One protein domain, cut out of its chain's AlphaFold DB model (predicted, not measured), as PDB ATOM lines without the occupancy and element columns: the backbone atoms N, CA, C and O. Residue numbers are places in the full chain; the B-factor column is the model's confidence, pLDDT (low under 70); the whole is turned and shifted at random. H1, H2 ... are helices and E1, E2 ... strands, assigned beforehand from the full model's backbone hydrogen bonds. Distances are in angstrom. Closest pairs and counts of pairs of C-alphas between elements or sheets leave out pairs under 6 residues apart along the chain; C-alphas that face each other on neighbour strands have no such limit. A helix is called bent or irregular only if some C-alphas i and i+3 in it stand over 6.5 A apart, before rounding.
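This is residues 3 to 105 of the 169 residues of the protein "Nicotinate phosphoribosyltransferase" of Candidatus Gracilibacteria bacterium (UniProt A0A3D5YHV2). H1 and H2 follow end to end as a long helical spine, with the small strand hairpin E1 and E2 beside H1; H3 crosses H2, and H4 lies beyond H3. The printed part has 103 residues, two named strands, then four named helices, mostly helix. It is only just compact, close to loose, with radius of gyration of the C-alphas 15.4 A, spanning 46 by 27 by 22 A.

E1, residues 3 to 5, and E2, residues 19 to 22, form an antiparallel hairpin; N 4 and O 20 are within hydrogen-bond range at 2.9 A. The closest C-alphas of E2 and H1, residues 25 to 37, are Val 21 and Ala 28, 6.9 A. H1 and H2, residues 39 to 55, meet only through their link. H2 and H3, residues 71 to 85, touch at a steep tilt of 46 degrees, closest C-alphas Ala 45 and Gly 84, 4.1 A. H3 and H4, residues 93 to 98, are close but not clearly touching, closest C-alphas Leu 75 and Ala 95, 5.9 A. Every O i to N i+4 pair is within hydrogen-bond range in H2, H3 and H4, and 7 of 9 in H1.

E1 begins at C-alpha 3 (29.817, -60.274, 0.452); H4 ends at C-alpha 98 (17.890, -43.478, 15.585). H2 is 24.5 A long. H1 is irregular: C-alphas 30 and 33 are 7.3 A apart.

The farthest C-alphas, Pro 24 and Ile 55, are 46.8 A apart. The printed part has no cut; E1 to E2 and H2 to H3 are long links. No printed residue is under 70 in pLDDT.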
ATOM      1  N   ILE A   3      30.495 -61.349   1.181       94.31
ATOM      2  CA  ILE A   3      29.817 -60.274   0.452       94.31
ATOM      3  C   ILE A   3      30.850 -59.189   0.152       94.31
ATOM      4  O   ILE A   3      31.643 -58.827   1.019       94.31
ATOM      5  N   ARG A   4      30.869 -58.707  -1.089       95.50
ATOM      6  CA  ARG A   4      31.562 -57.480  -1.492       95.50
ATOM      7  C   ARG A   4      30.527 -56.566  -2.122       95.50
ATOM      8  O   ARG A   4      29.852 -57.004  -3.047       95.50
ATOM      9  N   ALA A   5      30.404 -55.344  -1.639       94.38
ATOM     10  CA  ALA A   5      29.487 -54.356  -2.185       94.38
ATOM     11  C   ALA A   5      30.209 -53.018  -2.329       94.38
ATOM     12  O   ALA A   5      31.272 -52.821  -1.737       94.38
ATOM     13  N   VAL A   6      29.643 -52.134  -3.141       94.25
ATOM     14  CA  VAL A   6      30.027 -50.720  -3.153       94.25
ATOM     15  C   VAL A   6      29.679 -50.058  -1.816       94.25
ATOM     16  O   VAL A   6      28.821 -50.548  -1.084       94.25
ATOM     17  N   GLU A   7      30.350 -48.954  -1.501       92.12
ATOM     18  CA  GLU A   7      30.042 -48.152  -0.314       92.12
ATOM     19  C   GLU A   7      28.744 -47.354  -0.517       92.12
ATOM     20  O   GLU A   7      28.419 -46.953  -1.641       92.12
ATOM     21  N   ASP A   8      28.015 -47.093   0.568       88.81
ATOM     22  CA  ASP A   8      26.820 -46.249   0.527       88.81
ATOM     23  C   ASP A   8      27.154 -44.846  -0.007       88.81
ATOM     24  O   ASP A   8      28.204 -44.276   0.282       88.81
ATOM     25  N   GLY A   9      26.259 -44.293  -0.829       87.44
ATOM     26  CA  GLY A   9      26.487 -43.028  -1.538       87.44
ATOM     27  C   GLY A   9      27.266 -43.161  -2.855       87.44
ATOM     28  O   GLY A   9      27.383 -42.181  -3.592       87.44
ATOM     29  N   THR A  10      27.747 -44.358  -3.213       92.62
ATOM     30  CA  THR A  10      28.339 -44.602  -4.537       92.62
ATOM     31  C   THR A  10      27.286 -44.449  -5.637       92.62
ATOM     32  O   THR A  10      26.236 -45.090  -5.607       92.62
ATOM     33  N   VAL A  11      27.588 -43.646  -6.661       91.50
ATOM     34  CA  VAL A  11      26.736 -43.522  -7.853       91.50
ATOM     35  C   VAL A  11      26.779 -44.821  -8.654       91.50
ATOM     36  O   VAL A  11      27.839 -45.242  -9.118       91.50
ATOM     37  N   LEU A  12      25.612 -45.434  -8.847       92.12
ATOM     38  CA  LEU A  12      25.467 -46.693  -9.575       92.12
ATOM     39  C   LEU A  12      25.158 -46.432 -11.048       92.12
ATOM     40  O   LEU A  12      24.369 -45.545 -11.378       92.12
ATOM     41  N   LYS A  13      25.727 -47.247 -11.938       91.69
ATOM     42  CA  LYS A  13      25.383 -47.236 -13.363       91.69
ATOM     43  C   LYS A  13      24.666 -48.523 -13.762       91.69
ATOM     44  O   LYS A  13      24.926 -49.586 -13.190       91.69
ATOM     45  N   PRO A  14      23.783 -48.469 -14.773       92.25
ATOM     46  CA  PRO A  14      23.149 -49.666 -15.299       92.25
ATOM     47  C   PRO A  14      24.185 -50.705 -15.740       92.25
ATOM     48  O   PRO A  14      25.160 -50.368 -16.409       92.25
ATOM     49  N   LYS A  15      23.910 -51.981 -15.438       92.19
ATOM     50  CA  LYS A  15      24.721 -53.152 -15.831       92.19
ATOM     51  C   LYS A  15      26.102 -53.254 -15.165       92.19
ATOM     52  O   LYS A  15      26.886 -54.112 -15.562       92.19
ATOM     53  N   GLU A  16      26.390 -52.449 -14.145       93.62
ATOM     54  CA  GLU A  16      27.579 -52.621 -13.305       93.62
ATOM     55  C   GLU A  16      27.238 -53.440 -12.043       93.62
ATOM     56  O   GLU A  16      26.152 -53.284 -11.478       93.62
ATOM     57  N   PRO A  17      28.124 -54.346 -11.590       91.94
ATOM     58  CA  PRO A  17      27.882 -55.133 -10.388       91.94
ATOM     59  C   PRO A  17      27.972 -54.257  -9.132       91.94
ATOM     60  O   PRO A  17      29.019 -53.690  -8.836       91.94
ATOM     61  N   VAL A  18      26.882 -54.203  -8.363       94.38
ATOM     62  CA  VAL A  18      26.779 -53.422  -7.111       94.38
ATOM     63  C   VAL A  18      27.151 -54.264  -5.891       94.38
ATOM     64  O   VAL A  18      27.805 -53.791  -4.965       94.38
ATOM     65  N   MET A  19      26.749 -55.536  -5.904       93.94
ATOM     66  CA  MET A  19      26.991 -56.503  -4.842       93.94
ATOM     67  C   MET A  19      27.395 -57.843  -5.455       93.94
ATOM     68  O   MET A  19      26.785 -58.319  -6.410       93.94
ATOM     69  N   VAL A  20      28.426 -58.462  -4.888       94.81
ATOM     70  CA  VAL A  20      28.909 -59.795  -5.244       94.81
ATOM     71  C   VAL A  20      28.865 -60.676  -4.004       94.81
ATOM     72  O   VAL A  20      29.590 -60.440  -3.034       94.81
ATOM     73  N   VAL A  21      28.040 -61.718  -4.061       94.19
ATOM     74  CA  VAL A  21      27.874 -62.710  -2.995       94.19
ATOM     75  C   VAL A  21      28.564 -64.008  -3.408       94.19
ATOM     76  O   VAL A  21      28.420 -64.479  -4.532       94.19
ATOM     77  N   SER A  22      29.361 -64.587  -2.512       95.31
ATOM     78  CA  SER A  22      30.081 -65.843  -2.742       95.31
ATOM     79  C   SER A  22      29.870 -66.810  -1.577       95.31
ATOM     80  O   SER A  22      30.056 -66.460  -0.408       95.31
ATOM     81  N   GLY A  23      29.493 -68.049  -1.878       95.12
ATOM     82  CA  GLY A  23      29.206 -69.072  -0.877       95.12
ATOM     83  C   GLY A  23      28.474 -70.273  -1.475       95.12
ATOM     84  O   GLY A  23      28.403 -70.385  -2.698       95.12
ATOM     85  N   PRO A  24      27.934 -71.167  -0.628       97.00
ATOM     86  CA  PRO A  24      27.092 -72.271  -1.077       97.00
ATOM     87  C   PRO A  24      25.900 -71.762  -1.895       97.00
ATOM     88  O   PRO A  24      25.221 -70.831  -1.459       97.00
ATOM     89  N   ALA A  25      25.655 -72.378  -3.052       95.25
ATOM     90  CA  ALA A  25      24.659 -71.916  -4.022       95.25
ATOM     91  C   ALA A  25      23.255 -71.781  -3.412       95.25
ATOM     92  O   ALA A  25      22.633 -70.731  -3.543       95.25
ATOM     93  N   GLU A  26      22.809 -72.787  -2.657       96.38
ATOM     94  CA  GLU A  26      21.485 -72.788  -2.018       96.38
ATOM     95  C   GLU A  26      21.304 -71.644  -1.016       96.38
ATOM     96  O   GLU A  26      20.252 -71.013  -0.960       96.38
ATOM     97  N   LEU A  27      22.350 -71.317  -0.250       95.69
ATOM     98  CA  LEU A  27      22.289 -70.185   0.672       95.69
ATOM     99  C   LEU A  27      22.218 -68.866  -0.099       95.69
ATOM    100  O   LEU A  27      21.420 -68.002   0.249       95.69
ATOM    101  N   ALA A  28      23.022 -68.709  -1.153       94.00
ATOM    102  CA  ALA A  28      22.975 -67.505  -1.977       94.00
ATOM    103  C   ALA A  28      21.590 -67.306  -2.620       94.00
ATOM    104  O   ALA A  28      21.085 -66.187  -2.609       94.00
ATOM    105  N   ALA A  29      20.957 -68.383  -3.098       94.25
ATOM    106  CA  ALA A  29      19.617 -68.349  -3.682       94.25
ATOM    107  C   ALA A  29      18.530 -68.002  -2.649       94.25
ATOM    108  O   ALA A  29      17.700 -67.130  -2.891       94.25
ATOM    109  N   ILE A  30      18.556 -68.618  -1.459       95.94
ATOM    110  CA  ILE A  30      17.571 -68.342  -0.395       95.94
ATOM    111  C   ILE A  30      17.637 -66.882   0.079       95.94
ATOM    112  O   ILE A  30      16.604 -66.286   0.389       95.94
ATOM    113  N   TYR A  31      18.836 -66.293   0.136       95.06
ATOM    114  CA  TYR A  31      19.025 -64.908   0.576       95.06
ATOM    115  C   TYR A  31      18.939 -63.871  -0.553       95.06
ATOM    116  O   TYR A  31      18.910 -62.675  -0.256       95.06
ATOM    117  N   GLU A  32      18.833 -64.280  -1.820       94.56
ATOM    118  CA  GLU A  32      18.694 -63.367  -2.963       94.56
ATOM    119  C   GLU A  32      17.602 -62.301  -2.754       94.56
ATOM    120  O   GLU A  32      17.901 -61.116  -2.930       94.56
ATOM    121  N   PRO A  33      16.381 -62.633  -2.280       95.31
ATOM    122  CA  PRO A  33      15.346 -61.623  -2.071       95.31
ATOM    123  C   PRO A  33      15.725 -60.571  -1.023       95.31
ATOM    124  O   PRO A  33      15.289 -59.427  -1.116       95.31
ATOM    125  N   VAL A  34      16.533 -60.935  -0.022       92.62
ATOM    126  CA  VAL A  34      17.014 -59.999   1.004       92.62
ATOM    127  C   VAL A  34      18.009 -59.017   0.392       92.62
ATOM    128  O   VAL A  34      17.896 -57.816   0.622       92.62
ATOM    129  N   PHE A  35      18.930 -59.502  -0.446       91.94
ATOM    130  CA  PHE A  35      19.875 -58.635  -1.156       91.94
ATOM    131  C   PHE A  35      19.172 -57.710  -2.151       91.94
ATOM    132  O   PHE A  35      19.518 -56.535  -2.238       91.94
ATOM    133  N   LEU A  36      18.145 -58.199  -2.852       93.50
ATOM    134  CA  LEU A  36      17.362 -57.375  -3.773       93.50
ATOM    135  C   LEU A  36      16.574 -56.273  -3.049       93.50
ATOM    136  O   LEU A  36      16.457 -55.167  -3.570       93.50
ATOM    137  N   ARG A  37      16.077 -56.529  -1.833       92.62
ATOM    138  CA  ARG A  37      15.378 -55.506  -1.032       92.62
ATOM    139  C   ARG A  37      16.274 -54.335  -0.641       92.62
ATOM    140  O   ARG A  37      15.760 -53.228  -0.525       92.62
ATOM    141  N   ALA A  38      17.589 -54.533  -0.518       88.44
ATOM    142  CA  ALA A  38      18.519 -53.447  -0.198       88.44
ATOM    143  C   ALA A  38      18.485 -52.302  -1.235       88.44
ATOM    144  O   ALA A  38      18.733 -51.149  -0.888       88.44
ATOM    145  N   PHE A  39      18.097 -52.585  -2.488       93.00
ATOM    146  CA  PHE A  39      17.962 -51.569  -3.539       93.00
ATOM    147  C   PHE A  39      16.796 -50.594  -3.331       93.00
ATOM    148  O   PHE A  39      16.770 -49.549  -3.980       93.00
ATOM    149  N   PHE A  40      15.867 -50.877  -2.411       94.81
ATOM    150  CA  PHE A  40      14.848 -49.910  -1.995       94.81
ATOM    151  C   PHE A  40      15.488 -48.581  -1.566       94.81
ATOM    152  O   PHE A  40      15.097 -47.520  -2.053       94.81
ATOM    153  N   LYS A  41      16.542 -48.648  -0.741       95.06
ATOM    154  CA  LYS A  41      17.280 -47.466  -0.276       95.06
ATOM    155  C   LYS A  41      17.929 -46.706  -1.434       95.06
ATOM    156  O   LYS A  41      17.929 -45.482  -1.429       95.06
ATOM    157  N   SER A  42      18.429 -47.399  -2.461       94.81
ATOM    158  CA  SER A  42      19.025 -46.748  -3.637       94.81
ATOM    159  C   SER A  42      18.010 -45.928  -4.436       94.81
ATOM    160  O   SER A  42      18.340 -44.833  -4.891       94.81
ATOM    161  N   ILE A  43      16.780 -46.432  -4.589       95.12
ATOM    162  CA  ILE A  43      15.696 -45.708  -5.272       95.12
ATOM    163  C   ILE A  43      15.349 -44.444  -4.481       95.12
ATOM    164  O   ILE A  43      15.413 -43.345  -5.024       95.12
ATOM    165  N   VAL A  44      15.088 -44.591  -3.177       96.44
ATOM    166  CA  VAL A  44      14.730 -43.464  -2.302       96.44
ATOM    167  C   VAL A  44      15.845 -42.415  -2.249       96.44
ATOM    168  O   VAL A  44      15.567 -41.226  -2.367       96.44
ATOM    169  N   ALA A  45      17.109 -42.831  -2.128       96.50
ATOM    170  CA  ALA A  45      18.246 -41.910  -2.101       96.50
ATOM    171  C   ALA A  45      18.397 -41.136  -3.419       96.50
ATOM    172  O   ALA A  45      18.720 -39.949  -3.408       96.50
ATOM    173  N   THR A  46      18.135 -41.788  -4.555       96.56
ATOM    174  CA  THR A  46      18.191 -41.139  -5.872       96.56
ATOM    175  C   THR A  46      17.093 -40.085  -6.009       96.56
ATOM    176  O   THR A  46      17.378 -38.959  -6.418       96.56
ATOM    177  N   ASP A  47      15.860 -40.408  -5.613       96.12
ATOM    178  CA  ASP A  47      14.743 -39.456  -5.639       96.12
ATOM    179  C   ASP A  47      14.979 -38.281  -4.682       96.12
ATOM    180  O   ASP A  47      14.767 -37.125  -5.052       96.12
ATOM    181  N   ALA A  48      15.491 -38.556  -3.478       95.81
ATOM    182  CA  ALA A  48      15.855 -37.535  -2.499       95.81
ATOM    183  C   ALA A  48      16.915 -36.572  -3.048       95.81
ATOM    184  O   ALA A  48      16.768 -35.355  -2.925       95.81
ATOM    185  N   TYR A  49      17.948 -37.108  -3.706       95.38
ATOM    186  CA  TYR A  49      18.971 -36.305  -4.368       95.38
ATOM    187  C   TYR A  49      18.354 -35.381  -5.425       95.38
ATOM    188  O   TYR A  49      18.612 -34.179  -5.413       95.38
ATOM    189  N   TYR A  50      17.498 -35.910  -6.307       95.94
ATOM    190  CA  TYR A  50      16.829 -35.100  -7.329       95.94
ATOM    191  C   TYR A  50      15.950 -33.999  -6.729       95.94
ATOM    192  O   TYR A  50      16.008 -32.857  -7.187       95.94
ATOM    193  N   LEU A  51      15.165 -34.315  -5.697       95.44
ATOM    194  CA  LEU A  51      14.328 -33.332  -5.007       95.44
ATOM    195  C   LEU A  51      15.166 -32.198  -4.414       95.44
ATOM    196  O   LEU A  51      14.820 -31.028  -4.570       95.44
ATOM    197  N   GLU A  52      16.294 -32.522  -3.794       94.44
ATOM    198  CA  GLU A  52      17.190 -31.537  -3.186       94.44
ATOM    199  C   GLU A  52      17.915 -30.676  -4.228       94.44
ATOM    200  O   GLU A  52      18.065 -29.472  -4.016       94.44
ATOM    201  N   GLN A  53      18.263 -31.228  -5.398       94.75
ATOM    202  CA  GLN A  53      18.778 -30.430  -6.523       94.75
ATOM    203  C   GLN A  53      17.756 -29.401  -7.033       94.75
ATOM    204  O   GLN A  53      18.143 -28.327  -7.494       94.75
ATOM    205  N   ILE A  54      16.457 -29.711  -6.959       96.38
ATOM    206  CA  ILE A  54      15.382 -28.832  -7.443       96.38
ATOM    207  C   ILE A  54      14.986 -27.795  -6.384       96.38
ATOM    208  O   ILE A  54      14.816 -26.616  -6.694       96.38
ATOM    209  N   ILE A  55      14.794 -28.230  -5.139       94.56
ATOM    210  CA  ILE A  55      14.196 -27.416  -4.070       94.56
ATOM    211  C   ILE A  55      15.271 -26.614  -3.317       94.56
ATOM    212  O   ILE A  55      15.008 -25.489  -2.863       94.56
ATOM    213  N   GLY A  56      16.486 -27.161  -3.229       93.38
ATOM    214  CA  GLY A  56      17.615 -26.627  -2.479       93.38
ATOM    215  C   GLY A  56      17.736 -27.196  -1.062       93.38
ATOM    216  O   GLY A  56      16.758 -27.643  -0.465       93.38
ATOM    217  N   GLN A  57      18.954 -27.088  -0.523       90.88
ATOM    218  CA  GLN A  57      19.382 -27.774   0.697       90.88
ATOM    219  C   GLN A  57      18.525 -27.510   1.936       90.88
ATOM    220  O   GLN A  57      18.328 -26.362   2.343       90.88
ATOM    221  N   GLY A  58      18.104 -28.594   2.594       87.94
ATOM    222  CA  GLY A  58      17.492 -28.555   3.927       87.94
ATOM    223  C   GLY A  58      16.072 -27.993   3.943       87.94
ATOM    224  O   GLY A  58      15.619 -27.480   4.969       87.94
ATOM    225  N   ARG A  59      15.384 -28.052   2.802       92.50
ATOM    226  CA  ARG A  59      14.007 -27.567   2.641       92.50
ATOM    227  C   ARG A  59      12.985 -28.695   2.581       92.50
ATOM    228  O   ARG A  59      11.793 -28.424   2.720       92.50
ATOM    229  N   VAL A  60      13.439 -29.931   2.387       94.00
ATOM    230  CA  VAL A  60      12.593 -31.122   2.398       94.00
ATOM    231  C   VAL A  60      12.400 -31.618   3.830       94.00
ATOM    232  O   VAL A  60      13.314 -31.604   4.657       94.00
ATOM    233  N   ALA A  61      11.180 -32.061   4.115       94.44
ATOM    234  CA  ALA A  61      10.804 -32.710   5.358       94.44
ATOM    235  C   ALA A  61      10.072 -34.014   5.043       94.44
ATOM    236  O   ALA A  61       9.263 -34.073   4.117       94.44
ATOM    237  N   GLU A  62      10.353 -35.056   5.814       95.69
ATOM    238  CA  GLU A  62       9.815 -36.393   5.599       95.69
ATOM    239  C   GLU A  62       8.532 -36.593   6.429       95.69
ATOM    240  O   GLU A  62       8.543 -36.461   7.651       95.69
ATOM    241  N   PHE A  63       7.418 -36.888   5.744       95.56
ATOM    242  CA  PHE A  63       6.075 -37.112   6.319       95.56
ATOM    243  C   PHE A  63       5.392 -38.384   5.759       95.56
ATOM    244  O   PHE A  63       4.165 -38.523   5.758       95.56
ATOM    245  N   GLY A  64       6.185 -39.315   5.230       93.75
ATOM    246  CA  GLY A  64       5.786 -40.519   4.505       93.75
ATOM    247  C   GLY A  64       5.455 -41.737   5.372       93.75
ATOM    248  O   GLY A  64       4.993 -42.734   4.823       93.75
ATOM    249  N   LYS A  65       5.600 -41.673   6.705       94.06
ATOM    250  CA  LYS A  65       5.344 -42.806   7.628       94.06
ATOM    251  C   LYS A  65       3.997 -43.507   7.420       94.06
ATOM    252  O   LYS A  65       3.883 -44.719   7.558       94.06
ATOM    253  N   ARG A  66       2.954 -42.760   7.053       92.81
ATOM    254  CA  ARG A  66       1.615 -43.322   6.791       92.81
ATOM    255  C   ARG A  66       1.530 -44.192   5.529       92.81
ATOM    256  O   ARG A  66       0.558 -44.919   5.373       92.81
ATOM    257  N   ALA A  67       2.488 -44.059   4.613       91.75
ATOM    258  CA  ALA A  67       2.514 -44.752   3.327       91.75
ATOM    259  C   ALA A  67       3.460 -45.964   3.323       91.75
ATOM    260  O   ALA A  67       3.490 -46.716   2.351       91.75
ATOM    261  N   THR A  68       4.234 -46.161   4.391       93.12
ATOM    262  CA  THR A  68       5.183 -47.271   4.499       93.12
ATOM    263  C   THR A  68       4.536 -48.521   5.098       93.12
ATOM    264  O   THR A  68       3.693 -48.394   5.988       93.12
ATOM    265  N   PRO A  69       4.939 -49.738   4.675       93.81
ATOM    266  CA  PRO A  69       4.344 -50.982   5.172       93.81
ATOM    267  C   PRO A  69       4.527 -51.228   6.674       93.81
ATOM    268  O   PRO A  69       3.677 -51.853   7.303       93.81
ATOM    269  N   ASN A  70       5.653 -50.793   7.242       94.88
ATOM    270  CA  ASN A  70       5.978 -50.919   8.660       94.88
ATOM    271  C   ASN A  70       7.071 -49.908   9.054       94.88
ATOM    272  O   ASN A  70       7.561 -49.156   8.209       94.88
ATOM    273  N   GLU A  71       7.425 -49.896  10.341       95.81
ATOM    274  CA  GLU A  71       8.419 -48.982  10.913       95.81
ATOM    275  C   GLU A  71       9.817 -49.179  10.312       95.81
ATOM    276  O   GLU A  71      10.460 -48.198   9.961       95.81
ATOM    277  N   ASP A  72      10.268 -50.422  10.131       94.69
ATOM    278  CA  ASP A  72      11.618 -50.713   9.631       94.69
ATOM    279  C   ASP A  72      11.815 -50.184   8.203       94.69
ATOM    280  O   ASP A  72      12.800 -49.509   7.914       94.69
ATOM    281  N   PHE A  73      10.824 -50.385   7.326       94.50
ATOM    282  CA  PHE A  73      10.839 -49.818   5.971       94.50
ATOM    283  C   PHE A  73      10.833 -48.285   5.977       94.50
ATOM    284  O   PHE A  73      11.366 -47.658   5.060       94.50
ATOM    285  N   HIS A  74      10.207 -47.668   6.983       96.81
ATOM    286  CA  HIS A  74      10.232 -46.217   7.140       96.81
ATOM    287  C   HIS A  74      11.611 -45.721   7.567       96.81
ATOM    288  O   HIS A  74      12.110 -44.765   6.978       96.81
ATOM    289  N   LEU A  75      12.255 -46.398   8.519       96.94
ATOM    290  CA  LEU A  75      13.620 -46.081   8.944       96.94
ATOM    291  C   LEU A  75      14.617 -46.226   7.785       96.94
ATOM    292  O   LEU A  75      15.382 -45.294   7.542       96.94
ATOM    293  N   ASP A  76      14.524 -47.305   7.000       95.94
ATOM    294  CA  ASP A  76      15.328 -47.493   5.783       95.94
ATOM    295  C   ASP A  76      15.147 -46.331   4.791       95.94
ATOM    296  O   ASP A  76      16.114 -45.836   4.203       95.94
ATOM    297  N   ALA A  77      13.905 -45.865   4.609       96.56
ATOM    298  CA  ALA A  77      13.606 -44.734   3.738       96.56
ATOM    299  C   ALA A  77      14.172 -43.417   4.288       96.56
ATOM    300  O   ALA A  77      14.694 -42.608   3.519       96.56
ATOM    301  N   VAL A  78      14.085 -43.177   5.599       97.12
ATOM    302  CA  VAL A  78      14.664 -41.983   6.236       97.12
ATOM    303  C   VAL A  78      16.181 -41.984   6.080       97.12
ATOM    304  O   VAL A  78      16.741 -40.978   5.653       97.12
ATOM    305  N   GLU A  79      16.847 -43.109   6.335       96.38
ATOM    306  CA  GLU A  79      18.292 -43.243   6.145       96.38
ATOM    307  C   GLU A  79      18.704 -42.942   4.700       96.38
ATOM    308  O   GLU A  79      19.623 -42.161   4.454       96.38
ATOM    309  N   ALA A  80      17.973 -43.498   3.730       96.19
ATOM    310  CA  ALA A  80      18.203 -43.231   2.316       96.19
ATOM    311  C   ALA A  80      18.013 -41.746   1.957       96.19
ATOM    312  O   ALA A  80      18.814 -41.188   1.206       96.19
ATOM    313  N   ASN A  81      17.003 -41.078   2.526       96.12
ATOM    314  CA  ASN A  81      16.797 -39.637   2.358       96.12
ATOM    315  C   ASN A  81      17.928 -38.803   2.990       96.12
ATOM    316  O   ASN A  81      18.292 -37.758   2.448       96.12
ATOM    317  N   ILE A  82      18.511 -39.246   4.109       95.50
ATOM    318  CA  ILE A  82      19.681 -38.595   4.722       95.50
ATOM    319  C   ILE A  82      20.895 -38.720   3.799       95.50
ATOM    320  O   ILE A  82      21.548 -37.717   3.522       95.50
ATOM    321  N   VAL A  83      21.180 -39.924   3.293       94.00
ATOM    322  CA  VAL A  83      22.341 -40.177   2.423       94.00
ATOM    323  C   VAL A  83      22.203 -39.464   1.074       94.00
ATOM    324  O   VAL A  83      23.151 -38.830   0.619       94.00
ATOM    325  N   GLY A  84      21.034 -39.555   0.434       93.25
ATOM    326  CA  GLY A  84      20.808 -39.004  -0.905       93.25
ATOM    327  C   GLY A  84      20.527 -37.503  -0.930       93.25
ATOM    328  O   GLY A  84      21.008 -36.800  -1.816       93.25
ATOM    329  N   GLY A  85      19.758 -37.006   0.042       91.94
ATOM    330  CA  GLY A  85      19.262 -35.629   0.064       91.94
ATOM    331  C   GLY A  85      19.730 -34.778   1.248       91.94
ATOM    332  O   GLY A  85      19.491 -33.576   1.275       91.94
ATOM    333  N   GLY A  86      20.398 -35.348   2.253       93.75
ATOM    334  CA  GLY A  86      20.771 -34.593   3.454       93.75
ATOM    335  C   GLY A  86      19.567 -34.178   4.306       93.75
ATOM    336  O   GLY A  86      19.588 -33.105   4.917       93.75
ATOM    337  N   LEU A  87      18.521 -35.014   4.336       96.12
ATOM    338  CA  LEU A  87      17.296 -34.800   5.108       96.12
ATOM    339  C   LEU A  87      17.594 -34.396   6.562       96.12
ATOM    340  O   LEU A  87      18.409 -35.022   7.239       96.12
ATOM    341  N   LYS A  88      16.885 -33.372   7.056       95.69
ATOM    342  CA  LYS A  88      17.052 -32.849   8.428       95.69
ATOM    343  C   LYS A  88      15.801 -32.890   9.293       95.69
ATOM    344  O   LYS A  88      15.904 -32.664  10.494       95.69
ATOM    345  N   LEU A  89      14.627 -33.127   8.712       96.12
ATOM    346  CA  LEU A  89      13.351 -33.094   9.424       96.12
ATOM    347  C   LEU A  89      12.521 -34.324   9.065       96.12
ATOM    348  O   LEU A  89      12.305 -34.592   7.884       96.12
ATOM    349  N   THR A  90      12.033 -35.036  10.074       97.00
ATOM    350  CA  THR A  90      11.129 -36.187   9.928       97.00
ATOM    351  C   THR A  90       9.963 -36.054  10.898       97.00
ATOM    352  O   THR A  90      10.101 -35.496  11.987       97.00
ATOM    353  N   SER A  91       8.805 -36.581  10.511       95.56
ATOM    354  CA  SER A  91       7.650 -36.713  11.397       95.56
ATOM    355  C   SER A  91       7.692 -37.945  12.293       95.56
ATOM    356  O   SER A  91       6.721 -38.213  12.998       95.56
ATOM    357  N   ASN A  92       8.743 -38.762  12.201       96.38
ATOM    358  CA  ASN A  92       8.878 -39.983  12.978       96.38
ATOM    359  C   ASN A  92       9.857 -39.787  14.143       96.38
ATOM    360  O   ASN A  92      11.067 -39.699  13.940       96.38
ATOM    361  N   ASP A  93       9.333 -39.799  15.368       95.94
ATOM    362  CA  ASP A  93      10.137 -39.696  16.589       95.94
ATOM    363  C   ASP A  93      11.169 -40.826  16.719       95.94
ATOM    364  O   ASP A  93      12.296 -40.578  17.150       95.94
ATOM    365  N   THR A  94      10.830 -42.050  16.295       96.44
ATOM    366  CA  THR A  94      11.776 -43.177  16.269       96.44
ATOM    367  C   THR A  94      12.944 -42.869  15.341       96.44
ATOM    368  O   THR A  94      14.097 -43.102  15.694       96.44
ATOM    369  N   ALA A  95      12.662 -42.312  14.162       96.69
ATOM    370  CA  ALA A  95      13.693 -41.991  13.185       96.69
ATOM    371  C   ALA A  95      14.605 -40.863  13.686       96.69
ATOM    372  O   ALA A  95      15.821 -40.978  13.580       96.69
ATOM    373  N   ALA A  96      14.036 -39.829  14.314       96.31
ATOM    374  CA  ALA A  96      14.810 -38.757  14.944       96.31
ATOM    375  C   ALA A  96      15.700 -39.255  16.095       96.31
ATOM    376  O   ALA A  96      16.784 -38.718  16.322       96.31
ATOM    377  N   LEU A  97      15.266 -40.294  16.814       96.12
ATOM    378  CA  LEU A  97      16.065 -40.935  17.857       96.12
ATOM    379  C   LEU A  97      17.207 -41.785  17.274       96.12
ATOM    380  O   LEU A  97      18.322 -41.750  17.791       96.12
ATOM    381  N   VAL A  98      16.928 -42.559  16.221       96.94
ATOM    382  CA  VAL A  98      17.890 -43.478  15.585       96.94
ATOM    383  C   VAL A  98      18.922 -42.730  14.738       96.94
ATOM    384  O   VAL A  98      20.084 -43.135  14.701       96.94
ATOM    385  N   TYR A  99      18.525 -41.629  14.094       96.44
ATOM    386  CA  TYR A  99      19.360 -40.832  13.194       96.44
ATOM    387  C   TYR A  99      19.536 -39.398  13.728       96.44
ATOM    388  O   TYR A  99      18.751 -38.508  13.379       96.44
ATOM    389  N   PRO A 100      20.592 -39.125  14.526       93.00
ATOM    390  CA  PRO A 100      20.809 -37.829  15.184       93.00
ATOM    391  C   PRO A 100      20.994 -36.633  14.239       93.00
ATOM    392  O   PRO A 100      20.993 -35.486  14.678       93.00
ATOM    393  N   GLN A 101      21.198 -36.883  12.943       92.00
ATOM    394  CA  GLN A 101      21.255 -35.852  11.904       92.00
ATOM    395  C   GLN A 101      19.876 -35.236  11.619       92.00
ATOM    396  O   GLN A 101      19.798 -34.160  11.020       92.00
ATOM    397  N   THR A 102      18.802 -35.909  12.038       95.69
ATOM    398  CA  THR A 102      17.421 -35.474  11.838       95.69
ATOM    399  C   THR A 102      16.807 -34.947  13.127       95.69
ATOM    400  O   THR A 102      17.139 -35.364  14.233       95.69
ATOM    401  N   LEU A 103      15.889 -34.001  12.974       94.94
ATOM    402  CA  LEU A 103      15.035 -33.503  14.040       94.94
ATOM    403  C   LEU A 103      13.631 -34.072  13.852       94.94
ATOM    404  O   LEU A 103      13.147 -34.170  12.722       94.94
ATOM    405  N   SER A 104      12.961 -34.376  14.964       94.06
ATOM    406  CA  SER A 104      11.521 -34.615  14.935       94.06
ATOM    407  C   SER A 104      10.785 -33.290  14.750       94.06
ATOM    408  O   SER A 104      11.125 -32.272  15.367       94.06
ATOM    409  N   GLY A 105       9.773 -33.285  13.891       91.69
ATOM    410  CA  GLY A 105       8.883 -32.149  13.754       91.69
ATOM    411  C   GLY A 105       7.562 -32.495  13.094       91.69
ATOM    412  O   GLY A 105       7.402 -33.494  12.401       91.69
TER     413      GLY A 105